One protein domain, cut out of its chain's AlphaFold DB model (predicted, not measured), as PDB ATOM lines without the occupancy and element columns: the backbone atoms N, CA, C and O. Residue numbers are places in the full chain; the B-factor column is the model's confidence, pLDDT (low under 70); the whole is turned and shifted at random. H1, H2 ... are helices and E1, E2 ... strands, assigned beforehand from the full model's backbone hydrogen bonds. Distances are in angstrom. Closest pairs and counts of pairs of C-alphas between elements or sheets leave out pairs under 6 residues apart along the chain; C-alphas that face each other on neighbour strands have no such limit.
ATOM      1  N   PHE A   8     -19.385  44.005 -11.110       72.50
ATOM      2  CA  PHE A   8     -18.903  44.763  -9.958       72.50
ATOM      3  C   PHE A   8     -17.898  43.959  -9.156       72.50
ATOM      4  O   PHE A   8     -17.998  42.738  -9.039       72.50
ATOM      5  N   ARG A   9     -16.933  44.671  -8.585       75.81
ATOM      6  CA  ARG A   9     -16.074  44.152  -7.530       75.81
ATOM      7  C   ARG A   9     -15.798  45.264  -6.530       75.81
ATOM      8  O   ARG A   9     -15.177  46.263  -6.911       75.81
ATOM      9  N   VAL A  10     -16.243  45.082  -5.290       77.56
ATOM     10  CA  VAL A  10     -15.798  45.898  -4.151       77.56
ATOM     11  C   VAL A  10     -14.305  45.657  -3.977       77.56
ATOM     12  O   VAL A  10     -13.834  44.524  -4.090       77.56
ATOM     13  N   ARG A  11     -13.539  46.737  -3.830       79.12
ATOM     14  CA  ARG A  11     -12.089  46.667  -3.626       79.12
ATOM     15  C   ARG A  11     -11.708  46.928  -2.187       79.12
ATOM     16  O   ARG A  11     -10.835  46.240  -1.681       79.12
ATOM     17  N   ALA A  12     -12.329  47.931  -1.589       76.38
ATOM     18  CA  ALA A  12     -12.081  48.327  -0.221       76.38
ATOM     19  C   ALA A  12     -13.341  48.984   0.337       76.38
ATOM     20  O   ALA A  12     -14.078  49.646  -0.401       76.38
ATOM     21  N   ALA A  13     -13.550  48.801   1.630       75.50
ATOM     22  CA  ALA A  13     -14.472  49.571   2.438       75.50
ATOM     23  C   ALA A  13     -13.702  49.969   3.696       75.50
ATOM     24  O   ALA A  13     -13.018  49.130   4.284       75.50
ATOM     25  N   SER A  14     -13.756  51.241   4.056       77.62
ATOM     26  CA  SER A  14     -13.123  51.763   5.262       77.62
ATOM     27  C   SER A  14     -14.032  52.800   5.896       77.62
ATOM     28  O   SER A  14     -14.753  53.510   5.194       77.62
ATOM     29  N   PHE A  15     -13.986  52.912   7.216       78.44
ATOM     30  CA  PHE A  15     -14.577  54.057   7.895       78.44
ATOM     31  C   PHE A  15     -13.802  55.320   7.514       78.44
ATOM     32  O   PHE A  15     -12.609  55.250   7.206       78.44
ATOM     33  N   ILE A  16     -14.512  56.443   7.398       76.06
ATOM     34  CA  ILE A  16     -13.888  57.719   7.017       76.06
ATOM     35  C   ILE A  16     -13.233  58.342   8.240       76.06
ATOM     36  O   ILE A  16     -12.080  58.745   8.160       76.06
ATOM     37  N   ASP A  17     -13.951  58.324   9.360       68.56
ATOM     38  CA  ASP A  17     -13.511  58.861  10.635       68.56
ATOM     39  C   ASP A  17     -13.977  57.923  11.754       68.56
ATOM     40  O   ASP A  17     -15.166  57.621  11.865       68.56
ATOM     41  N   ASP A  18     -13.056  57.482  12.617       62.84
ATOM     42  CA  ASP A  18     -13.390  56.692  13.813       62.84
ATOM     43  C   ASP A  18     -14.255  57.482  14.816       62.84
ATOM     44  O   ASP A  18     -14.902  56.885  15.677       62.84
ATOM     45  N   GLY A  19     -14.265  58.819  14.714       64.56
ATOM     46  CA  GLY A  19     -15.048  59.732  15.555       64.56
ATOM     47  C   GLY A  19     -16.517  59.896  15.143       64.56
ATOM     48  O   GLY A  19     -17.314  60.337  15.962       64.56
ATOM     49  N   ASP A  20     -16.884  59.500  13.920       68.31
ATOM     50  CA  ASP A  20     -18.263  59.578  13.406       68.31
ATOM     51  C   ASP A  20     -19.051  58.274  13.636       68.31
ATOM     52  O   ASP A  20     -20.185  58.157  13.179       68.31
ATOM     53  N   PHE A  21     -18.469  57.287  14.329       80.00
ATOM     54  CA  PHE A  21     -19.154  56.053  14.716       80.00
ATOM     55  C   PHE A  21     -19.831  56.224  16.079       80.00
ATOM     56  O   PHE A  21     -19.187  56.125  17.126       80.00
ATOM     57  N   ASN A  22     -21.139  56.465  16.055       83.62
ATOM     58  CA  ASN A  22     -21.971  56.563  17.247       83.62
ATOM     59  C   ASN A  22     -22.941  55.389  17.283       83.62
ATOM     60  O   ASN A  22     -23.623  55.114  16.301       83.62
ATOM     61  N   VAL A  23     -23.019  54.716  18.426       85.06
ATOM     62  CA  VAL A  23     -23.989  53.648  18.679       85.06
ATOM     63  C   VAL A  23     -24.749  54.004  19.946       85.06
ATOM     64  O   VAL A  23     -24.160  54.453  20.929       85.06
ATOM     65  N   GLY A  24     -26.068  53.860  19.884       82.31
ATOM     66  CA  GLY A  24     -26.980  54.059  20.996       82.31
ATOM     67  C   GLY A  24     -26.871  52.951  22.035       82.31
ATOM     68  O   GLY A  24     -25.931  52.161  22.065       82.31
ATOM     69  N   THR A  25     -27.864  52.888  22.910       79.69
ATOM     70  CA  THR A  25     -27.890  51.913  24.008       79.69
ATOM     71  C   THR A  25     -28.894  50.809  23.722       79.69
ATOM     72  O   THR A  25     -29.763  50.956  22.866       79.69
ATOM     73  N   GLU A  26     -28.841  49.717  24.480       77.94
ATOM     74  CA  GLU A  26     -29.834  48.640  24.370       77.94
ATOM     75  C   GLU A  26     -31.275  49.142  24.574       77.94
ATOM     76  O   GLU A  26     -32.197  48.677  23.907       77.94
ATOM     77  N   ALA A  27     -31.465  50.137  25.453       80.44
ATOM     78  CA  ALA A  27     -32.760  50.763  25.726       80.44
ATOM     79  C   ALA A  27     -33.209  51.749  24.631       80.44
ATOM     80  O   ALA A  27     -34.396  52.049  24.508       80.44
ATOM     81  N   SER A  28     -32.269  52.271  23.843       81.25
ATOM     82  CA  SER A  28     -32.520  53.198  22.733       81.25
ATOM     83  C   SER A  28     -31.566  52.883  21.576       81.25
ATOM     84  O   SER A  28     -30.536  53.547  21.416       81.25
ATOM     85  N   PRO A  29     -31.872  51.837  20.786       82.38
ATOM     86  CA  PRO A  29     -30.977  51.369  19.745       82.38
ATOM     87  C   PRO A  29     -30.922  52.369  18.589       82.38
ATOM     88  O   PRO A  29     -31.895  52.579  17.860       82.38
ATOM     89  N   SER A  30     -29.762  52.986  18.412       84.31
ATOM     90  CA  SER A  30     -29.453  53.869  17.292       84.31
ATOM     91  C   SER A  30     -28.037  53.607  16.803       84.31
ATOM     92  O   SER A  30     -27.217  53.031  17.516       84.31
ATOM     93  N   PHE A  31     -27.747  54.003  15.571       83.00
ATOM     94  CA  PHE A  31     -26.378  54.045  15.086       83.00
ATOM     95  C   PHE A  31     -26.249  55.092  13.989       83.00
ATOM     96  O   PHE A  31     -27.135  55.222  13.142       83.00
ATOM     97  N   ASP A  32     -25.134  55.804  14.005       85.50
ATOM     98  CA  ASP A  32     -24.722  56.736  12.968       85.50
ATOM     99  C   ASP A  32     -23.276  56.419  12.609       85.50
ATOM    100  O   ASP A  32     -22.424  56.284  13.489       85.50
ATOM    101  N   LEU A  33     -23.005  56.239  11.317       83.81
ATOM    102  CA  LEU A  33     -21.662  55.955  10.831       83.81
ATOM    103  C   LEU A  33     -21.449  56.425   9.395       83.81
ATOM    104  O   LEU A  33     -22.360  56.419   8.560       83.81
ATOM    105  N   ARG A  34     -20.203  56.793   9.088       85.62
ATOM    106  CA  ARG A  34     -19.767  57.197   7.747       85.62
ATOM    107  C   ARG A  34     -18.661  56.286   7.242       85.62
ATOM    108  O   ARG A  34     -17.609  56.128   7.860       85.62
ATOM    109  N   MET A  35     -18.896  55.701   6.074       81.81
ATOM    110  CA  MET A  35     -17.952  54.805   5.415       81.81
ATOM    111  C   MET A  35     -17.641  55.263   3.993       81.81
ATOM    112  O   MET A  35     -18.486  55.793   3.274       81.81
ATOM    113  N   SER A  36     -16.411  55.020   3.565       83.75
ATOM    114  CA  SER A  36     -15.967  55.171   2.189       83.75
ATOM    115  C   SER A  36     -15.814  53.794   1.574       83.75
ATOM    116  O   SER A  36     -15.136  52.915   2.104       83.75
ATOM    117  N   THR A  37     -16.447  53.600   0.425       81.88
ATOM    118  CA  THR A  37     -16.366  52.353  -0.327       81.88
ATOM    119  C   THR A  37     -15.779  52.620  -1.702       81.88
ATOM    120  O   THR A  37     -16.204  53.514  -2.437       81.88
ATOM    121  N   GLN A  38     -14.781  51.823  -2.077       82.31
ATOM    122  CA  GLN A  38     -14.225  51.815  -3.420       82.31
ATOM    123  C   GLN A  38     -14.702  50.573  -4.158       82.31
ATOM    124  O   GLN A  38     -14.410  49.436  -3.775       82.31
ATOM    125  N   PHE A  39     -15.338  50.787  -5.304       77.38
ATOM    126  CA  PHE A  39     -15.715  49.718  -6.213       77.38
ATOM    127  C   PHE A  39     -15.075  49.883  -7.583       77.38
ATOM    128  O   PHE A  39     -14.710  50.964  -8.050       77.38
ATOM    129  N   THR A  40     -14.933  48.742  -8.247       75.75
ATOM    130  CA  THR A  40     -14.545  48.668  -9.648       75.75
ATOM    131  C   THR A  40     -15.665  48.071 -10.468       75.75
ATOM    132  O   THR A  40     -16.147  46.977 -10.182       75.75
ATOM    133  N   ALA A  41     -16.053  48.790 -11.515       74.12
ATOM    134  CA  ALA A  41     -16.961  48.293 -12.533       74.12
ATOM    135  C   ALA A  41     -16.139  47.885 -13.757       74.12
ATOM    136  O   ALA A  41     -15.429  48.707 -14.343       74.12
ATOM    137  N   THR A  42     -16.217  46.611 -14.141       72.00
ATOM    138  CA  THR A  42     -15.590  46.127 -15.375       72.00
ATOM    139  C   THR A  42     -16.592  46.233 -16.508       72.00
ATOM    140  O   THR A  42     -17.637  45.584 -16.479       72.00
ATOM    141  N   ILE A  43     -16.271  47.043 -17.513       70.25
ATOM    142  CA  ILE A  43     -17.072  47.213 -18.722       70.25
ATOM    143  C   ILE A  43     -16.347  46.480 -19.848       70.25
ATOM    144  O   ILE A  43     -15.314  46.935 -20.352       70.25
ATOM    145  N   GLU A  44     -16.876  45.322 -20.246       62.31
ATOM    146  CA  GLU A  44     -16.351  44.599 -21.402       62.31
ATOM    147  C   GLU A  44     -16.846  45.266 -22.693       62.31
ATOM    148  O   GLU A  44     -18.019  45.172 -23.062       62.31
ATOM    149  N   LYS A  45     -15.941  45.964 -23.393       59.56
ATOM    150  CA  LYS A  45     -16.178  46.407 -24.771       59.56
ATOM    151  C   LYS A  45     -15.904  45.238 -25.718       59.56
ATOM    152  O   LYS A  45     -14.967  44.473 -25.533       59.56
ATOM    153  N   GLY A  46     -16.728  45.105 -26.753       54.38
ATOM    154  CA  GLY A  46     -16.777  43.925 -27.621       54.38
ATOM    155  C   GLY A  46     -15.607  43.691 -28.588       54.38
ATOM    156  O   GLY A  46     -15.831  42.995 -29.563       54.38
ATOM    157  N   ARG A  47     -14.394  44.234 -28.399       43.38
ATOM    158  CA  ARG A  47     -13.212  43.836 -29.203       43.38
ATOM    159  C   ARG A  47     -12.200  43.201 -28.275       43.38
ATOM    160  O   ARG A  47     -11.948  43.724 -27.189       43.38
ATOM    161  N   ALA A  48     -11.651  42.077 -28.721       43.94
ATOM    162  CA  ALA A  48     -10.598  41.358 -28.031       43.94
ATOM    163  C   ALA A  48      -9.537  42.347 -27.500       43.94
ATOM    164  O   ALA A  48      -9.017  43.160 -28.257       43.94
ATOM    165  N   ARG A  49      -9.275  42.260 -26.189       47.69
ATOM    166  CA  ARG A  49      -8.254  42.954 -25.373       47.69
ATOM    167  C   ARG A  49      -8.557  44.278 -24.657       47.69
ATOM    168  O   ARG A  49      -7.807  44.566 -23.734       47.69
ATOM    169  N   ILE A  50      -9.637  45.028 -24.903       53.88
ATOM    170  CA  ILE A  50      -9.867  46.279 -24.128       53.88
ATOM    171  C   ILE A  50     -11.004  46.106 -23.110       53.88
ATOM    172  O   ILE A  50     -12.148  46.515 -23.319       53.88
ATOM    173  N   ARG A  51     -10.669  45.475 -21.976       62.41
ATOM    174  CA  ARG A  51     -11.472  45.532 -20.743       62.41
ATOM    175  C   ARG A  51     -11.230  46.895 -20.095       62.41
ATOM    176  O   ARG A  51     -10.123  47.162 -19.645       62.41
ATOM    177  N   SER A  52     -12.241  47.761 -20.049       64.12
ATOM    178  CA  SER A  52     -12.136  49.043 -19.342       64.12
ATOM    179  C   SER A  52     -12.674  48.858 -17.929       64.12
ATOM    180  O   SER A  52     -13.853  48.550 -17.756       64.12
ATOM    181  N   THR A  53     -11.833  49.038 -16.915       70.31
ATOM    182  CA  THR A  53     -12.269  49.097 -15.516       70.31
ATOM    183  C   THR A  53     -12.384  50.557 -15.094       70.31
ATOM    184  O   THR A  53     -11.477  51.348 -15.334       70.31
ATOM    185  N   LYS A  54     -13.514  50.940 -14.491       74.50
ATOM    186  CA  LYS A  54     -13.672  52.262 -13.874       74.50
ATOM    187  C   LYS A  54     -13.696  52.088 -12.361       74.50
ATOM    188  O   LYS A  54     -14.505  51.310 -11.851       74.50
ATOM    189  N   LYS A  55     -12.785  52.779 -11.672       78.62
ATOM    190  CA  LYS A  55     -12.815  52.931 -10.214       78.62
ATOM    191  C   LYS A  55     -13.810  54.028  -9.868       78.62
ATOM    192  O   LYS A  55     -13.837  55.062 -10.535       78.62
ATOM    193  N   VAL A  56     -14.621  53.784  -8.855       78.31
ATOM    194  CA  VAL A  56     -15.557  54.759  -8.310       78.31
ATOM    195  C   VAL A  56     -15.463  54.657  -6.794       78.31
ATOM    196  O   VAL A  56     -15.493  53.553  -6.249       78.31
ATOM    197  N   ASN A  57     -15.306  55.808  -6.147       81.38
ATOM    198  CA  ASN A  57     -15.358  55.933  -4.698       81.38
ATOM    199  C   ASN A  57     -16.714  56.540  -4.343       81.38
ATOM    200  O   ASN A  57     -17.104  57.540  -4.949       81.38
ATOM    201  N   VAL A  58     -17.422  55.933  -3.399       81.62
ATOM    202  CA  VAL A  58     -18.682  56.450  -2.865       81.62
ATOM    203  C   VAL A  58     -18.567  56.516  -1.357       81.62
ATOM    204  O   VAL A  58     -18.185  55.543  -0.708       81.62
ATOM    205  N   VAL A  59     -18.914  57.679  -0.827       84.00
ATOM    206  CA  VAL A  59     -19.122  57.885   0.599       84.00
ATOM    207  C   VAL A  59     -20.570  57.538   0.904       84.00
ATOM    208  O   VAL A  59     -21.477  58.038   0.239       84.00
ATOM    209  N   VAL A  60     -20.767  56.653   1.872       81.00
ATOM    210  CA  VAL A  60     -22.074  56.233   2.365       81.00
ATOM    211  C   VAL A  60     -22.174  56.664   3.818       81.00
ATOM    212  O   VAL A  60     -21.313  56.343   4.636       81.00
ATOM    213  N   GLU A  61     -23.235  57.394   4.118       83.19
ATOM    214  CA  GLU A  61     -23.627  57.750   5.470       83.19
ATOM    215  C   GLU A  61     -24.839  56.901   5.843       83.19
ATOM    216  O   GLU A  61     -25.829  56.877   5.109       83.19
ATOM    217  N   LEU A  62     -24.731  56.159   6.942       81.31
ATOM    218  CA  LEU A  62     -25.802  55.323   7.465       81.31
ATOM    219  C   LEU A  62     -26.252  55.906   8.795       81.31
ATOM    220  O   LEU A  62     -25.446  56.040   9.711       81.31
ATOM    221  N   ARG A  63     -27.541  56.238   8.867       82.19
ATOM    222  CA  ARG A  63     -28.189  56.730  10.081       82.19
ATOM    223  C   ARG A  63     -29.401  55.885  10.406       82.19
ATOM    224  O   ARG A  63     -30.244  55.680   9.527       82.19
ATOM    225  N   SER A  64     -29.560  55.469  11.657       78.50
ATOM    226  CA  SER A  64     -30.723  54.676  12.080       78.50
ATOM    227  C   SER A  64     -32.050  55.419  11.903       78.50
ATOM    228  O   SER A  64     -33.077  54.797  11.654       78.50
ATOM    229  N   SER A  65     -32.032  56.755  11.958       74.00
ATOM    230  CA  SER A  65     -33.192  57.619  11.693       74.00
ATOM    231  C   SER A  65     -33.586  57.692  10.213       74.00
ATOM    232  O   SER A  65     -34.710  58.077   9.897       74.00
ATOM    233  N   SER A  66     -32.676  57.320   9.307       68.62
ATOM    234  CA  SER A  66     -32.896  57.319   7.854       68.62
ATOM    235  C   SER A  66     -33.325  55.960   7.290       68.62
ATOM    236  O   SER A  66     -33.727  55.877   6.128       68.62
ATOM    237  N   LEU A  67     -33.241  54.895   8.095       67.75
ATOM    238  CA  LEU A  67     -33.655  53.553   7.697       67.75
ATOM    239  C   LEU A  67     -35.181  53.446   7.746       67.75
ATOM    240  O   LEU A  67     -35.831  53.953   8.662       67.75
ATOM    241  N   SER A  68     -35.762  52.823   6.716       59.19
ATOM    242  CA  SER A  68     -37.218  52.735   6.586       59.19
ATOM    243  C   SER A  68     -37.818  52.034   7.802       59.19
ATOM    244  O   SER A  68     -37.249  51.075   8.314       59.19
ATOM    245  N   SER A  69     -39.000  52.471   8.237       54.28
ATOM    246  CA  SER A  69     -39.668  51.953   9.435       54.28
ATOM    247  C   SER A  69     -40.023  50.455   9.404       54.28
ATOM    248  O   SER A  69     -40.584  49.961  10.384       54.28
ATOM    249  N   ASN A  70     -39.727  49.737   8.316       54.31
ATOM    250  CA  ASN A  70     -39.949  48.301   8.204       54.31
ATOM    251  C   ASN A  70     -39.054  47.522   9.179       54.31
ATOM    252  O   ASN A  70     -37.857  47.769   9.298       54.31
ATOM    253  N   ALA A  71     -39.661  46.562   9.875       52.47
ATOM    254  CA  ALA A  71     -39.099  45.862  11.032       52.47
ATOM    255  C   ALA A  71     -37.796  45.074  10.776       52.47
ATOM    256  O   ALA A  71     -37.148  44.679  11.737       52.47
ATOM    257  N   THR A  72     -37.400  44.843   9.522       54.41
ATOM    258  CA  THR A  72     -36.214  44.045   9.163       54.41
ATOM    259  C   THR A  72     -34.904  44.832   9.111       54.41
ATOM    260  O   THR A  72     -33.850  44.211   9.170       54.41
ATOM    261  N   ASP A  73     -34.959  46.165   9.011       57.31
ATOM    262  CA  ASP A  73     -33.768  47.032   8.918       57.31
ATOM    263  C   ASP A  73     -33.507  47.813  10.221       57.31
ATOM    264  O   ASP A  73     -32.685  48.732  10.254       57.31
ATOM    265  N   ARG A  74     -34.236  47.493  11.301       65.12
ATOM    266  CA  ARG A  74     -34.069  48.150  12.603       65.12
ATOM    267  C   ARG A  74     -32.996  47.438  13.411       65.12
ATOM    268  O   ARG A  74     -33.060  46.228  13.597       65.12
ATOM    269  N   VAL A  75     -32.067  48.221  13.947       73.69
ATOM    270  CA  VAL A  75     -31.141  47.741  14.973       73.69
ATOM    271  C   VAL A  75     -31.910  47.409  16.232       73.69
ATOM    272  O   VAL A  75     -32.699  48.222  16.720       73.69
ATOM    273  N   SER A  76     -31.674  46.207  16.743       76.25
ATOM    274  CA  SER A  76     -32.244  45.745  18.000       76.25
ATOM    275  C   SER A  76     -31.243  45.949  19.134       76.25
ATOM    276  O   SER A  76     -30.031  45.902  18.927       76.25
ATOM    277  N   GLY A  77     -31.737  46.139  20.361       76.75
ATOM    278  CA  GLY A  77     -30.869  46.230  21.542       76.75
ATOM    279  C   GLY A  77     -29.977  44.994  21.724       76.75
ATOM    280  O   GLY A  77     -28.857  45.116  22.201       76.75
ATOM    281  N   SER A  78     -30.422  43.826  21.243       79.88
ATOM    282  CA  SER A  78     -29.633  42.589  21.203       79.88
ATOM    283  C   SER A  78     -28.408  42.659  20.290       79.88
ATOM    284  O   SER A  78     -27.397  42.028  20.577       79.88
ATOM    285  N   ASP A  79     -28.476  43.414  19.194       81.38
ATOM    286  CA  ASP A  79     -27.345  43.551  18.271       81.38
ATOM    287  C   ASP A  79     -26.255  44.404  18.931       81.38
ATOM    288  O   ASP A  79     -25.070  44.079  18.872       81.38
ATOM    289  N   ILE A  80     -26.674  45.438  19.671       82.25
ATOM    290  CA  ILE A  80     -25.784  46.294  20.463       82.25
ATOM    291  C   ILE A  80     -25.153  45.504  21.615       82.25
ATOM    292  O   ILE A  80     -23.942  45.593  21.813       82.25
ATOM    293  N   SER A  81     -25.941  44.694  22.331       83.44
ATOM    294  CA  SER A  81     -25.447  43.877  23.450       83.44
ATOM    295  C   SER A  81     -24.498  42.764  23.004       83.44
ATOM    296  O   SER A  81     -23.546  42.434  23.709       83.44
ATOM    297  N   SER A  82     -24.718  42.213  21.804       84.81
ATOM    298  CA  SER A  82     -23.836  41.212  21.198       84.81
ATOM    299  C   SER A  82     -22.486  41.781  20.745       84.81
ATOM    300  O   SER A  82     -21.563  41.020  20.459       84.81
ATOM    301  N   GLY A  83     -22.370  43.112  20.656       85.06
ATOM    302  CA  GLY A  83     -21.182  43.801  20.160       85.06
ATOM    303  C   GLY A  83     -21.005  43.727  18.640       85.06
ATOM    304  O   GLY A  83     -20.022  44.265  18.129       85.06
ATOM    305  N   VAL A  84     -21.933  43.100  17.906       87.56
ATOM    306  CA  VAL A  84     -21.863  42.938  16.449       87.56
ATOM    307  C   VAL A  84     -23.125  43.480  15.795       87.56
ATOM    308  O   VAL A  84     -24.230  42.996  16.019       87.56
ATOM    309  N   LEU A  85     -22.941  44.459  14.918       86.38
ATOM    310  CA  LEU A  85     -23.996  45.067  14.130       86.38
ATOM    311  C   LEU A  85     -23.986  44.502  12.697       86.38
ATOM    312  O   LEU A  85     -23.124  44.883  11.893       86.38
ATOM    313  N   PRO A  86     -24.920  43.602  12.342       85.69
ATOM    314  CA  PRO A  86     -25.045  43.113  10.978       85.69
ATOM    315  C   PRO A  86     -25.651  44.193  10.078       85.69
ATOM    316  O   PRO A  86     -26.697  44.767  10.369       85.69
ATOM    317  N   LEU A  87     -25.017  44.443   8.937       83.94
ATOM    318  CA  LEU A  87     -25.502  45.355   7.909       83.94
ATOM    319  C   LEU A  87     -25.624  44.639   6.570       83.94
ATOM    320  O   LEU A  87     -24.761  43.863   6.151       83.94
ATOM    321  N   THR A  88     -26.685  44.970   5.842       84.00
ATOM    322  CA  THR A  88     -26.843  44.551   4.453       84.00
ATOM    323  C   THR A  88     -26.859  45.770   3.548       84.00
ATOM    324  O   THR A  88     -27.358  46.835   3.898       84.00
ATOM    325  N   SER A  89     -26.253  45.641   2.372       80.38
ATOM    326  CA  SER A  89     -26.215  46.708   1.379       80.38
ATOM    327  C   SER A  89     -26.626  46.175   0.017       80.38
ATOM    328  O   SER A  89     -26.173  45.121  -0.438       80.38
ATOM    329  N   TYR A  90     -27.496  46.935  -0.643       84.69
ATOM    330  CA  TYR A  90     -27.955  46.665  -1.996       84.69
ATOM    331  C   TYR A  90     -27.435  47.746  -2.932       84.69
ATOM    332  O   TYR A  90     -27.770  48.922  -2.803       84.69
ATOM    333  N   SER A  91     -26.630  47.345  -3.911       81.31
ATOM    334  CA  SER A  91     -26.077  48.249  -4.911       81.31
ATOM    335  C   SER A  91     -26.518  47.833  -6.305       81.31
ATOM    336  O   SER A  91     -26.287  46.711  -6.756       81.31
ATOM    337  N   LYS A  92     -27.119  48.772  -7.034       84.75
ATOM    338  CA  LYS A  92     -27.509  48.595  -8.431       84.75
ATOM    339  C   LYS A  92     -26.907  49.720  -9.248       84.75
ATOM    340  O   LYS A  92     -27.266  50.877  -9.063       84.75
ATOM    341  N   LEU A  93     -26.026  49.381 -10.184       78.06
ATOM    342  CA  LEU A  93     -25.519  50.357 -11.140       78.06
ATOM    343  C   LEU A  93     -25.971  49.985 -12.540       78.06
ATOM    344  O   LEU A  93     -25.782  48.870 -13.039       78.06
ATOM    345  N   GLU A  94     -26.615  50.964 -13.157       79.00
ATOM    346  CA  GLU A  94     -27.155  50.887 -14.496       79.00
ATOM    347  C   GLU A  94     -26.439  51.897 -15.381       79.00
ATOM    348  O   GLU A  94     -26.093  52.999 -14.962       79.00
ATOM    349  N   GLY A  95     -26.202  51.519 -16.630       74.44
ATOM    350  CA  GLY A  95     -25.526  52.389 -17.571       74.44
ATOM    351  C   GLY A  95     -25.802  52.003 -19.012       74.44
ATOM    352  O   GLY A  95     -26.035  50.840 -19.349       74.44
ATOM    353  N   LYS A  96     -25.754  53.001 -19.894       73.56
ATOM    354  CA  LYS A  96     -25.695  52.768 -21.337       73.56
ATOM    355  C   LYS A  96     -24.244  52.477 -21.704       73.56
ATOM    356  O   LYS A  96     -23.390  53.352 -21.594       73.56
ATOM    357  N   ILE A  97     -23.964  51.261 -22.157       71.62
ATOM    358  CA  ILE A  97     -22.648  50.916 -22.687       71.62
ATOM    359  C   ILE A  97     -22.621  51.159 -24.193       71.62
ATOM    360  O   ILE A  97     -23.513  50.739 -24.939       71.62
ATOM    361  N   HIS A  98     -21.576  51.842 -24.649       62.00
ATOM    362  CA  HIS A  98     -21.295  51.980 -26.069       62.00
ATOM    363  C   HIS A  98     -20.761  50.649 -26.603       62.00
ATOM    364  O   HIS A  98     -19.635  50.251 -26.300       62.00
ATOM    365  N   SER A  99     -21.571  49.967 -27.410       57.31
ATOM    366  CA  SER A  99     -21.103  48.872 -28.256       57.31
ATOM    367  C   SER A  99     -20.705  49.494 -29.594       57.31
ATOM    368  O   SER A  99     -21.546  50.128 -30.220       57.31
ATOM    369  N   MET A 100     -19.413  49.420 -29.940       56.22
ATOM    370  CA  MET A 100     -18.751  50.019 -31.119       56.22
ATOM    371  C   MET A 100     -19.651  50.837 -32.056       56.22
ATOM    372  O   MET A 100     -20.354  50.294 -32.900       56.22
ATOM    373  N   LYS A 101     -19.553  52.158 -31.897       54.31
ATOM    374  CA  LYS A 101     -19.965  53.215 -32.832       54.31
ATOM    375  C   LYS A 101     -21.435  53.307 -33.283       54.31
ATOM    376  O   LYS A 101     -21.750  54.360 -33.812       54.31
ATOM    377  N   VAL A 102     -22.345  52.355 -33.024       56.50
ATOM    378  CA  VAL A 102     -23.722  52.474 -33.576       56.50
ATOM    379  C   VAL A 102     -24.864  52.231 -32.575       56.50
ATOM    380  O   VAL A 102     -25.884  52.904 -32.664       56.50
ATOM    381  N   ILE A 103     -24.733  51.352 -31.567       60.94
ATOM    382  CA  ILE A 103     -25.881  50.998 -30.696       60.94
ATOM    383  C   ILE A 103     -25.517  51.075 -29.206       60.94
ATOM    384  O   ILE A 103     -24.678  50.324 -28.697       60.94
ATOM    385  N   LYS A 104     -26.191  51.977 -28.478       67.50
ATOM    386  CA  LYS A 104     -26.116  52.094 -27.012       67.50
ATOM    387  C   LYS A 104     -27.009  51.022 -26.382       67.50
ATOM    388  O   LYS A 104     -28.223  51.064 -26.551       67.50
ATOM    389  N   ARG A 105     -26.435  50.085 -25.623       73.00
ATOM    390  CA  ARG A 105     -27.214  49.071 -24.888       73.00
ATOM    391  C   ARG A 105     -27.293  49.437 -23.413       73.00
ATOM    392  O   ARG A 105     -26.263  49.720 -22.805       73.00
ATOM    393  N   LYS A 106     -28.496  49.414 -22.832       75.94
ATOM    394  CA  LYS A 106     -28.656  49.487 -21.374       75.94
ATOM    395  C   LYS A 106     -28.142  48.186 -20.762       75.94
ATOM    396  O   LYS A 106     -28.477  47.097 -21.229       75.94
ATOM    397  N   LYS A 107     -27.310  48.308 -19.739       77.88
ATOM    398  CA  LYS A 107     -26.853  47.199 -18.911       77.88
ATOM    399  C   LYS A 107     -27.006  47.594 -17.457       77.88
ATOM    400  O   LYS A 107     -26.793  48.749 -17.098       77.88
ATOM    401  N   SER A 108     -27.337  46.612 -16.644       78.44
ATOM    402  CA  SER A 108     -27.352  46.725 -15.201       78.44
ATOM    403  C   SER A 108     -26.481  45.627 -14.626       78.44
ATOM    404  O   SER A 108     -26.322  44.553 -15.216       78.44
ATOM    405  N   ALA A 109     -25.907  45.915 -13.475       80.75
ATOM    406  CA  ALA A 109     -25.461  44.877 -12.582       80.75
ATOM    407  C   ALA A 109     -25.978  45.199 -11.177       80.75
ATOM    408  O   ALA A 109     -26.332  46.340 -10.858       80.75
ATOM    409  N   ARG A 110     -26.088  44.155 -10.375       85.31
ATOM    410  CA  ARG A 110     -26.551  44.214  -8.999       85.31
ATOM    411  C   ARG A 110     -25.487  43.572  -8.133       85.31
ATOM    412  O   ARG A 110     -24.737  42.733  -8.633       85.31
ATOM    413  N   MET A 111     -25.424  44.010  -6.893       83.44
ATOM    414  CA  MET A 111     -24.545  43.462  -5.888       83.44
ATOM    415  C   MET A 111     -25.239  43.562  -4.542       83.44
ATOM    416  O   MET A 111     -25.664  44.650  -4.150       83.44
ATOM    417  N   ASN A 112     -25.321  42.432  -3.859       88.00
ATOM    418  CA  ASN A 112     -25.811  42.364  -2.494       88.00
ATOM    419  C   ASN A 112     -24.611  42.048  -1.613       88.00
ATOM    420  O   ASN A 112     -23.948  41.038  -1.854       88.00
ATOM    421  N   CYS A 113     -24.327  42.885  -0.619       85.88
ATOM    422  CA  CYS A 113     -23.297  42.587   0.365       85.88
ATOM    423  C   CYS A 113     -23.889  42.481   1.764       85.88
ATOM    424  O   CYS A 113     -24.681  43.333   2.160       85.88
ATOM    425  N   THR A 114     -23.458  41.475   2.510       88.31
ATOM    426  CA  THR A 114     -23.637  41.372   3.958       88.31
ATOM    427  C   THR A 114     -22.302  41.696   4.612       88.31
ATOM    428  O   THR A 114     -21.260  41.264   4.122       88.31
ATOM    429  N   MET A 115     -22.315  42.494   5.668       86.69
ATOM    430  CA  MET A 115     -21.126  42.863   6.428       86.69
ATOM    431  C   MET A 115     -21.483  42.925   7.905       86.69
ATOM    432  O   MET A 115     -22.616  43.236   8.252       86.69
ATOM    433  N   GLU A 116     -20.520  42.647   8.764       88.50
ATOM    434  CA  GLU A 116     -20.691  42.707  10.212       88.50
ATOM    435  C   GLU A 116     -19.769  43.791  10.747       88.50
ATOM    436  O   GLU A 116     -18.598  43.851  10.376       88.50
ATOM    437  N   ILE A 117     -20.289  44.683  11.579       86.44
ATOM    438  CA  ILE A 117     -19.478  45.691  12.255       86.44
ATOM    439  C   ILE A 117     -19.312  45.267  13.700       86.44
ATOM    440  O   ILE A 117     -20.292  45.127  14.420       86.44
ATOM    441  N   ASP A 118     -18.071  45.118  14.132       87.94
ATOM    442  CA  ASP A 118     -17.753  44.981  15.545       87.94
ATOM    443  C   ASP A 118     -17.753  46.376  16.187       87.94
ATOM    444  O   ASP A 118     -16.983  47.259  15.797       87.94
ATOM    445  N   ILE A 119     -18.647  46.573  17.154       86.00
ATOM    446  CA  ILE A 119     -18.877  47.839  17.858       86.00
ATOM    447  C   ILE A 119     -17.690  48.171  18.775       86.00
ATOM    448  O   ILE A 119     -17.306  49.337  18.888       86.00
ATOM    449  N   HIS A 120     -17.078  47.162  19.402       82.62
ATOM    450  CA  HIS A 120     -15.966  47.349  20.333       82.62
ATOM    451  C   HIS A 120     -14.679  47.707  19.602       82.62
ATOM    452  O   HIS A 120     -13.962  48.622  20.009       82.62
ATOM    453  N   SER A 121     -14.384  46.988  18.516       84.31
ATOM    454  CA  SER A 121     -13.157  47.199  17.746       84.31
ATOM    455  C   SER A 121     -13.305  48.212  16.608       84.31
ATOM    456  O   SER A 121     -12.295  48.567  15.999       84.31
ATOM    457  N   ARG A 122     -14.533  48.694  16.346       81.31
ATOM    458  CA  ARG A 122     -14.904  49.632  15.265       81.31
ATOM    459  C   ARG A 122     -14.414  49.166  13.897       81.31
ATOM    460  O   ARG A 122     -13.894  49.934  13.088       81.31
ATOM    461  N   LYS A 123     -14.543  47.866  13.636       83.38
ATOM    462  CA  LYS A 123     -14.022  47.228  12.424       83.38
ATOM    463  C   LYS A 123     -15.120  46.541  11.640       83.38
ATOM    464  O   LYS A 123     -16.057  45.983  12.197       83.38
ATOM    465  N   LEU A 124     -14.952  46.561  10.320       83.81
ATOM    466  CA  LEU A 124     -15.744  45.754   9.403       83.81
ATOM    467  C   LEU A 124     -15.164  44.339   9.339       83.81
ATOM    468  O   LEU A 124     -14.006  44.144   8.965       83.81
ATOM    469  N   GLY A 125     -16.000  43.366   9.665       84.56
ATOM    470  CA  GLY A 125     -15.771  41.939   9.534       84.56
ATOM    471  C   GLY A 125     -16.755  41.295   8.556       84.56
ATOM    472  O   GLY A 125     -17.725  41.905   8.103       84.56
ATOM    473  N   ASN A 126     -16.460  40.046   8.198       86.50
ATOM    474  CA  ASN A 126     -17.351  39.145   7.462       86.50
ATOM    475  C   ASN A 126     -18.054  39.756   6.224       86.50
ATOM    476  O   ASN A 126     -19.251  39.579   6.002       86.50
ATOM    477  N   ILE A 127     -17.309  40.504   5.402       86.25
ATOM    478  CA  ILE A 127     -17.861  41.153   4.207       86.25
ATOM    479  C   ILE A 127     -18.031  40.119   3.086       86.25
ATOM    480  O   ILE A 127     -17.057  39.693   2.460       86.25
ATOM    481  N   ILE A 128     -19.275  39.762   2.774       87.00
ATOM    482  CA  ILE A 128     -19.628  38.825   1.702       87.00
ATOM    483  C   ILE A 128     -20.471  39.559   0.662       87.00
ATOM    484  O   ILE A 128     -21.582  39.980   0.953       87.00
ATOM    485  N   CYS A 129     -19.975  39.666  -0.574       85.50
ATOM    486  CA  CYS A 129     -20.671  40.317  -1.691       85.50
ATOM    487  C   CYS A 129     -20.977  39.330  -2.827       85.50
ATOM    488  O   CYS A 129     -20.068  38.638  -3.296       85.50
ATOM    489  N   LYS A 130     -22.223  39.309  -3.314       82.75
ATOM    490  CA  LYS A 130     -22.690  38.471  -4.434       82.75
ATOM    491  C   LYS A 130     -23.248  39.304  -5.583       82.75
ATOM    492  O   LYS A 130     -23.996  40.269  -5.306       82.75
TER     493      LYS A 130
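Overview. This is residues 8 to 130 of the 130 residues of an uncharacterized protein of Hibiscus syriacus (UniProt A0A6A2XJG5). Two long, twisted sheets run along one slender rod, loosely and only partly face to face: E1 to E4 make one, E5 to E7 the other. The long hairpins E3 and E4, E5 and E6 make the length, and small H1 sits near E2 at one end. The printed part has 123 residues, mostly strand, in the order E1 E2 E3 E4 H1 E5 E6 E7; the first sheet is branched, the second runs E5 E6 E7, and both are antiparallel. It is loose, with a radius of gyration of the C-alphas of 18.1 A, and spans 60 by 28 by 21 A.

Along the chain. E1, residues 8 to 15, begins at C-alpha 8 (-18.903, 44.763, -9.958) and bends by 53 degrees at residue 11. E2 is residues 22 to 25, E3 28 to 44 (47.8 A), E4 51 to 63 (36.8 A), H1 77 to 81, E5 84 to 99 (45.1 A), E6 103 to 118 (47.3 A). E7, residues 123 to 129, ends at C-alpha 129 (-20.671, 40.317, -1.691).

Arrangement. E1 and E2 lie on one side of E3 and E4 on the other; N 9 and O 40 are 2.9 A apart, N 24 and O 30 2.8 A, N 37 and O 58 2.8 A. E6 pairs with E5 (N 87 and O 115, 2.8 A) and E7 (N 125 and O 116, 2.7 A). Between the sheets, the closest C-alphas of E1 and E6 are Phe 8 and Ala 109, 7.1 A. H1, with its O i to N i+4 pair within hydrogen-bond range, is on the branched sheet at a height of 8.4 A, only just over E2 with 3 of its C-alphas, and only grazes the other sheet.

Size, cuts and confidence. The C-alphas farthest apart, Ala 27 and Val 102, are 60.0 A apart. The printed part has no cut; the link from E4 to H1 is long. Residues 17 to 20, 44 to 52, 66 to 74 and 98 to 104 have pLDDT under 70.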